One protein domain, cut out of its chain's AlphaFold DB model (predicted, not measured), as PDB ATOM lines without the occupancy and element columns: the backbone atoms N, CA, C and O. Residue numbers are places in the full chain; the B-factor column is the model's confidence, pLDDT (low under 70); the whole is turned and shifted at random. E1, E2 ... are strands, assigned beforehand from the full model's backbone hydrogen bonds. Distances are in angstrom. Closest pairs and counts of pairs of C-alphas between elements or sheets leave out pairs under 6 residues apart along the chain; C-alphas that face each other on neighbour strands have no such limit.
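Overview. This is residues 44 to 97 of the 152 residues of an uncharacterized protein of Erysipelatoclostridium ramosum (UniProt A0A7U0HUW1). A single sheet of three long antiparallel strands is folded across its width into a V, each strand bending sharply partway along. The 54 printed residues have no named helix and the strands E1, E2, E3, also the sheet's order: an all-strand meander, each strand the antiparallel neighbour of the one before. It is loose, radius of gyration of the C-alphas 12.9 A, and flat, spanning 37 by 24 by 12 A.

Along the chain. Find C-alpha 44 at (-25.386, 51.613, 27.473); E1 runs to residue 56, 25.2 A, bending by 103 degrees at 48. E2, residues 60 to 73, 28.5 A, bends by 99 degrees at 65. E3, residues 76 to 91, 29.1 A, bends by 104 degrees at 86 and ends at (-41.988, 38.321, 6.176).

Arrangement. Look at N 52 and O 64, 2.8 A apart, in the hairpin E1 and E2. In the hairpin E2 and E3, N 69 and O 81 are 2.9 A apart. E1 and E3 are edge strands.

Size, cuts and confidence. The strongly twisted sheet has two tight links. The printed part has no cut; pLDDT is under 70 at residues 57 and 93 to 97.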
ATOM      1  N   THR A  44     -24.133  52.318  27.718       87.44
ATOM      2  CA  THR A  44     -25.386  51.613  27.473       87.44
ATOM      3  C   THR A  44     -26.499  52.643  27.413       87.44
ATOM      4  O   THR A  44     -26.647  53.459  28.327       87.44
ATOM      5  N   LYS A  45     -27.295  52.603  26.345       87.69
ATOM      6  CA  LYS A  45     -28.518  53.399  26.213       87.69
ATOM      7  C   LYS A  45     -29.723  52.483  26.260       87.69
ATOM      8  O   LYS A  45     -29.830  51.584  25.431       87.69
ATOM      9  N   SER A  46     -30.619  52.735  27.206       90.62
ATOM     10  CA  SER A  46     -31.838  51.952  27.402       90.62
ATOM     11  C   SER A  46     -33.057  52.717  26.888       90.62
ATOM     12  O   SER A  46     -33.206  53.913  27.141       90.62
ATOM     13  N   TYR A  47     -33.936  52.010  26.188       87.50
ATOM     14  CA  TYR A  47     -35.168  52.515  25.596       87.50
ATOM     15  C   TYR A  47     -36.315  51.574  25.953       87.50
ATOM     16  O   TYR A  47     -36.177  50.358  25.848       87.50
ATOM     17  N   GLU A  48     -37.459  52.119  26.350       90.56
ATOM     18  CA  GLU A  48     -38.655  51.321  26.637       90.56
ATOM     19  C   GLU A  48     -39.578  51.270  25.415       90.56
ATOM     20  O   GLU A  48     -39.784  52.289  24.754       90.56
ATOM     21  N   ASN A  49     -40.168  50.099  25.142       86.50
ATOM     22  CA  ASN A  49     -41.126  49.873  24.046       86.50
ATOM     23  C   ASN A  49     -40.647  50.373  22.664       86.50
ATOM     24  O   ASN A  49     -41.416  50.954  21.895       86.50
ATOM     25  N   MET A  50     -39.367  50.177  22.344       87.19
ATOM     26  CA  MET A  50     -38.792  50.571  21.060       87.19
ATOM     27  C   MET A  50     -39.259  49.619  19.953       87.19
ATOM     28  O   MET A  50     -39.265  48.406  20.150       87.19
ATOM     29  N   ASN A  51     -39.615  50.165  18.786       86.62
ATOM     30  CA  ASN A  51     -39.863  49.365  17.586       86.62
ATOM     31  C   ASN A  51     -38.534  49.081  16.874       86.62
ATOM     32  O   ASN A  51     -37.792  50.014  16.561       86.62
ATOM     33  N   ILE A  52     -38.241  47.807  16.621       83.88
ATOM     34  CA  ILE A  52     -37.018  47.333  15.973       83.88
ATOM     35  C   ILE A  52     -37.384  46.545  14.725       83.88
ATOM     36  O   ILE A  52     -38.089  45.540  14.796       83.88
ATOM     37  N   ASP A  53     -36.815  46.962  13.602       86.31
ATOM     38  CA  ASP A  53     -36.993  46.313  12.315       86.31
ATOM     39  C   ASP A  53     -35.697  45.622  11.882       86.31
ATOM     40  O   ASP A  53     -34.650  46.253  11.723       86.31
ATOM     41  N   VAL A  54     -35.767  44.308  11.676       80.94
ATOM     42  CA  VAL A  54     -34.633  43.460  11.298       80.94
ATOM     43  C   VAL A  54     -34.854  42.907   9.898       80.94
ATOM     44  O   VAL A  54     -35.797  42.152   9.657       80.94
ATOM     45  N   GLN A  55     -33.952  43.230   8.971       81.12
ATOM     46  CA  GLN A  55     -33.950  42.655   7.627       81.12
ATOM     47  C   GLN A  55     -32.986  41.465   7.542       81.12
ATOM     48  O   GLN A  55     -31.813  41.568   7.898       81.12
ATOM     49  N   VAL A  56     -33.460  40.339   7.008       72.31
ATOM     50  CA  VAL A  56     -32.679  39.107   6.821       72.31
ATOM     51  C   VAL A  56     -32.638  38.758   5.338       72.31
ATOM     52  O   VAL A  56     -33.676  38.682   4.694       72.31
ATOM     53  N   ASN A  57     -31.444  38.537   4.778       69.38
ATOM     54  CA  ASN A  57     -31.246  38.085   3.391       69.38
ATOM     55  C   ASN A  57     -32.008  38.909   2.320       69.38
ATOM     56  O   ASN A  57     -32.359  38.401   1.259       69.38
ATOM     57  N   LYS A  58     -32.236  40.207   2.582       78.25
ATOM     58  CA  LYS A  58     -32.947  41.187   1.727       78.25
ATOM     59  C   LYS A  58     -34.446  40.943   1.524       78.25
ATOM     60  O   LYS A  58     -35.149  41.887   1.178       78.25
ATOM     61  N   ASP A  59     -34.931  39.724   1.730       73.88
ATOM     62  CA  ASP A  59     -36.318  39.322   1.486       73.88
ATOM     63  C   ASP A  59     -37.068  38.859   2.744       73.88
ATOM     64  O   ASP A  59     -38.280  38.662   2.695       73.88
ATOM     65  N   GLY A  60     -36.358  38.692   3.858       72.75
ATOM     66  CA  GLY A  60     -36.921  38.493   5.184       72.75
ATOM     67  C   GLY A  60     -36.969  39.793   5.974       72.75
ATOM     68  O   GLY A  60     -36.067  40.627   5.874       72.75
ATOM     69  N   TYR A  61     -38.005  39.940   6.787       81.88
ATOM     70  CA  TYR A  61     -38.234  41.109   7.628       81.88
ATOM     71  C   TYR A  61     -38.928  40.690   8.922       81.88
ATOM     72  O   TYR A  61     -39.829  39.854   8.887       81.88
ATOM     73  N   TYR A  62     -38.528  41.275  10.045       79.88
ATOM     74  CA  TYR A  62     -39.133  41.054  11.354       79.88
ATOM     75  C   TYR A  62     -39.245  42.397  12.064       79.88
ATOM     76  O   TYR A  62     -38.239  43.085  12.212       79.88
ATOM     77  N   SER A  63     -40.450  42.750  12.495       82.69
ATOM     78  CA  SER A  63     -40.723  43.954  13.274       82.69
ATOM     79  C   SER A  63     -41.086  43.557  14.697       82.69
ATOM     80  O   SER A  63     -41.988  42.739  14.907       82.69
ATOM     81  N   LEU A  64     -40.367  44.112  15.663       84.19
ATOM     82  CA  LEU A  64     -40.449  43.779  17.080       84.19
ATOM     83  C   LEU A  64     -40.732  45.042  17.892       84.19
ATOM     84  O   LEU A  64     -40.216  46.102  17.561       84.19
ATOM     85  N   MET A  65     -41.478  44.927  18.988       85.56
ATOM     86  CA  MET A  65     -41.536  45.948  20.037       85.56
ATOM     87  C   MET A  65     -40.878  45.393  21.293       85.56
ATOM     88  O   MET A  65     -41.276  44.331  21.759       85.56
ATOM     89  N   SER A  66     -39.872  46.071  21.838       82.12
ATOM     90  CA  SER A  66     -39.083  45.543  22.955       82.12
ATOM     91  C   SER A  66     -38.515  46.664  23.814       82.12
ATOM     92  O   SER A  66     -38.199  47.748  23.314       82.12
ATOM     93  N   ASN A  67     -38.304  46.389  25.098       82.69
ATOM     94  CA  ASN A  67     -37.363  47.187  25.875       82.69
ATOM     95  C   ASN A  67     -35.956  46.883  25.348       82.69
ATOM     96  O   ASN A  67     -35.566  45.728  25.243       82.69
ATOM     97  N   THR A  68     -35.223  47.910  24.939       84.81
ATOM     98  CA  THR A  68     -33.992  47.761  24.160       84.81
ATOM     99  C   THR A  68     -32.833  48.429  24.862       84.81
ATOM    100  O   THR A  68     -32.930  49.587  25.260       84.81
ATOM    101  N   GLU A  69     -31.708  47.731  24.945       85.44
ATOM    102  CA  GLU A  69     -30.435  48.324  25.332       85.44
ATOM    103  C   GLU A  69     -29.469  48.295  24.154       85.44
ATOM    104  O   GLU A  69     -29.227  47.244  23.561       85.44
ATOM    105  N   ILE A  70     -28.889  49.445  23.827       85.38
ATOM    106  CA  ILE A  70     -27.820  49.561  22.837       85.38
ATOM    107  C   ILE A  70     -26.520  49.761  23.601       85.38
ATOM    108  O   ILE A  70     -26.366  50.749  24.325       85.38
ATOM    109  N   HIS A  71     -25.608  48.808  23.448       81.81
ATOM    110  CA  HIS A  71     -24.307  48.799  24.098       81.81
ATOM    111  C   HIS A  71     -23.251  49.256  23.103       81.81
ATOM    112  O   HIS A  71     -23.152  48.728  21.994       81.81
ATOM    113  N   TYR A  72     -22.482  50.258  23.504       84.19
ATOM    114  CA  TYR A  72     -21.411  50.844  22.719       84.19
ATOM    115  C   TYR A  72     -20.062  50.473  23.330       84.19
ATOM    116  O   TYR A  72     -19.898  50.577  24.543       84.19
ATOM    117  N   SER A  73     -19.098  50.117  22.483       83.75
ATOM    118  CA  SER A  73     -17.687  49.922  22.834       83.75
ATOM    119  C   SER A  73     -16.855  50.815  21.923       83.75
ATOM    120  O   SER A  73     -17.050  50.824  20.710       83.75
ATOM    121  N   ASP A  74     -15.944  51.603  22.492       86.00
ATOM    122  CA  ASP A  74     -15.106  52.553  21.741       86.00
ATOM    123  C   ASP A  74     -15.889  53.543  20.843       86.00
ATOM    124  O   ASP A  74     -15.378  54.035  19.839       86.00
ATOM    125  N   GLY A  75     -17.129  53.876  21.224       79.62
ATOM    126  CA  GLY A  75     -18.000  54.800  20.485       79.62
ATOM    127  C   GLY A  75     -18.759  54.177  19.308       79.62
ATOM    128  O   GLY A  75     -19.576  54.862  18.695       79.62
ATOM    129  N   GLU A  76     -18.544  52.891  19.029       81.75
ATOM    130  CA  GLU A  76     -19.276  52.111  18.030       81.75
ATOM    131  C   GLU A  76     -20.298  51.197  18.708       81.75
ATOM    132  O   GLU A  76     -20.145  50.843  19.877       81.75
ATOM    133  N   ILE A  77     -21.350  50.810  17.984       79.62
ATOM    134  CA  ILE A  77     -22.318  49.830  18.494       79.62
ATOM    135  C   ILE A  77     -21.629  48.467  18.565       79.62
ATOM    136  O   ILE A  77     -21.188  47.945  17.543       79.62
ATOM    137  N   ASP A  78     -21.585  47.891  19.763       82.44
ATOM    138  CA  ASP A  78     -21.096  46.534  19.999       82.44
ATOM    139  C   ASP A  78     -22.244  45.530  19.821       82.44
ATOM    140  O   ASP A  78     -22.239  44.707  18.903       82.44
ATOM    141  N   TYR A  79     -23.300  45.658  20.633       74.81
ATOM    142  CA  TYR A  79     -24.489  44.815  20.523       74.81
ATOM    143  C   TYR A  79     -25.774  45.526  20.953       74.81
ATOM    144  O   TYR A  79     -25.767  46.541  21.651       74.81
ATOM    145  N   ILE A  80     -26.901  44.954  20.530       80.62
ATOM    146  CA  ILE A  80     -28.242  45.360  20.948       80.62
ATOM    147  C   ILE A  80     -28.867  44.208  21.729       80.62
ATOM    148  O   ILE A  80     -28.911  43.079  21.242       80.62
ATOM    149  N   SER A  81     -29.346  44.503  22.932       78.88
ATOM    150  CA  SER A  81     -30.113  43.585  23.770       78.88
ATOM    151  C   SER A  81     -31.592  43.929  23.675       78.88
ATOM    152  O   SER A  81     -31.963  45.094  23.814       78.88
ATOM    153  N   LEU A  82     -32.425  42.918  23.444       81.69
ATOM    154  CA  LEU A  82     -33.879  43.038  23.397       81.69
ATOM    155  C   LEU A  82     -34.474  42.267  24.576       81.69
ATOM    156  O   LEU A  82     -34.317  41.048  24.656       81.69
ATOM    157  N   ASP A  83     -35.138  42.978  25.479       82.56
ATOM    158  CA  ASP A  83     -35.857  42.419  26.615       82.56
ATOM    159  C   ASP A  83     -37.365  42.371  26.334       82.56
ATOM    160  O   ASP A  83     -37.964  43.337  25.841       82.56
ATOM    161  N   GLU A  84     -37.957  41.209  26.615       82.38
ATOM    162  CA  GLU A  84     -39.368  40.876  26.368       82.38
ATOM    163  C   GLU A  84     -39.895  41.310  24.974       82.38
ATOM    164  O   GLU A  84     -40.890  42.036  24.889       82.38
ATOM    165  N   PRO A  85     -39.258  40.902  23.854       80.88
ATOM    166  CA  PRO A  85     -39.680  41.337  22.527       80.88
ATOM    167  C   PRO A  85     -41.051  40.761  22.143       80.88
ATOM    168  O   PRO A  85     -41.297  39.561  22.254       80.88
ATOM    169  N   ILE A  86     -41.917  41.618  21.608       81.62
ATOM    170  CA  ILE A  86     -43.221  41.275  21.037       81.62
ATOM    171  C   ILE A  86     -43.116  41.335  19.516       81.62
ATOM    172  O   ILE A  86     -42.732  42.366  18.962       81.62
ATOM    173  N   LEU A  87     -43.478  40.250  18.828       83.06
ATOM    174  CA  LEU A  87     -43.474  40.205  17.368       83.06
ATOM    175  C   LEU A  87     -44.696  40.940  16.810       83.06
ATOM    176  O   LEU A  87     -45.831  40.513  16.995       83.06
ATOM    177  N   LEU A  88     -44.466  42.039  16.093       81.62
ATOM    178  CA  LEU A  88     -45.535  42.847  15.508       81.62
ATOM    179  C   LEU A  88     -45.905  42.375  14.102       81.62
ATOM    180  O   LEU A  88     -47.081  42.272  13.754       81.62
ATOM    181  N   SER A  89     -44.897  42.124  13.265       80.94
ATOM    182  CA  SER A  89     -45.090  41.655  11.893       80.94
ATOM    183  C   SER A  89     -43.835  40.978  11.356       80.94
ATOM    184  O   SER A  89     -42.732  41.209  11.849       80.94
ATOM    185  N   PHE A  90     -43.992  40.126  10.342       81.00
ATOM    186  CA  PHE A  90     -42.857  39.479   9.695       81.00
ATOM    187  C   PHE A  90     -43.141  39.090   8.241       81.00
ATOM    188  O   PHE A  90     -44.278  38.840   7.843       81.00
ATOM    189  N   GLN A  91     -42.061  38.982   7.470       77.38
ATOM    190  CA  GLN A  91     -41.988  38.321   6.176       77.38
ATOM    191  C   GLN A  91     -40.858  37.293   6.240       77.38
ATOM    192  O   GLN A  91     -39.720  37.620   6.581       77.38
ATOM    193  N   LEU A  92     -41.161  36.037   5.919       73.19
ATOM    194  CA  LEU A  92     -40.173  34.964   5.974       73.19
ATOM    195  C   LEU A  92     -39.185  35.071   4.819       73.19
ATOM    196  O   LEU A  92     -39.583  35.183   3.661       73.19
ATOM    197  N   SER A  93     -37.895  34.970   5.137       68.88
ATOM    198  CA  SER A  93     -36.854  34.908   4.112       68.88
ATOM    199  C   SER A  93     -36.938  33.606   3.311       68.88
ATOM    200  O   SER A  93     -37.094  32.515   3.876       68.88
ATOM    201  N   SER A  94     -36.721  33.693   1.997       66.12
ATOM    202  CA  SER A  94     -36.569  32.524   1.122       66.12
ATOM    203  C   SER A  94     -35.380  31.640   1.494       66.12
ATOM    204  O   SER A  94     -35.392  30.454   1.171       66.12
ATOM    205  N   GLN A  95     -34.399  32.154   2.249       63.03
ATOM    206  CA  GLN A  95     -33.274  31.362   2.758       63.03
ATOM    207  C   GLN A  95     -33.733  30.185   3.641       63.03
ATOM    208  O   GLN A  95     -32.983  29.233   3.849       63.03
ATOM    209  N   ARG A  96     -34.969  30.233   4.156       53.16
ATOM    210  CA  ARG A  96     -35.594  29.183   4.973       53.16
ATOM    211  C   ARG A  96     -36.787  28.520   4.271       53.16
ATOM    212  O   ARG A  96     -37.735  28.104   4.929       53.16
ATOM    213  N   ASN A  97     -36.770  28.441   2.937       51.97
ATOM    214  CA  ASN A  97     -37.851  27.876   2.114       51.97
ATOM    215  C   ASN A  97     -39.238  28.514   2.358       51.97
ATOM    216  O   ASN A  97     -40.259  27.893   2.071       51.97
TER     217      ASN A  97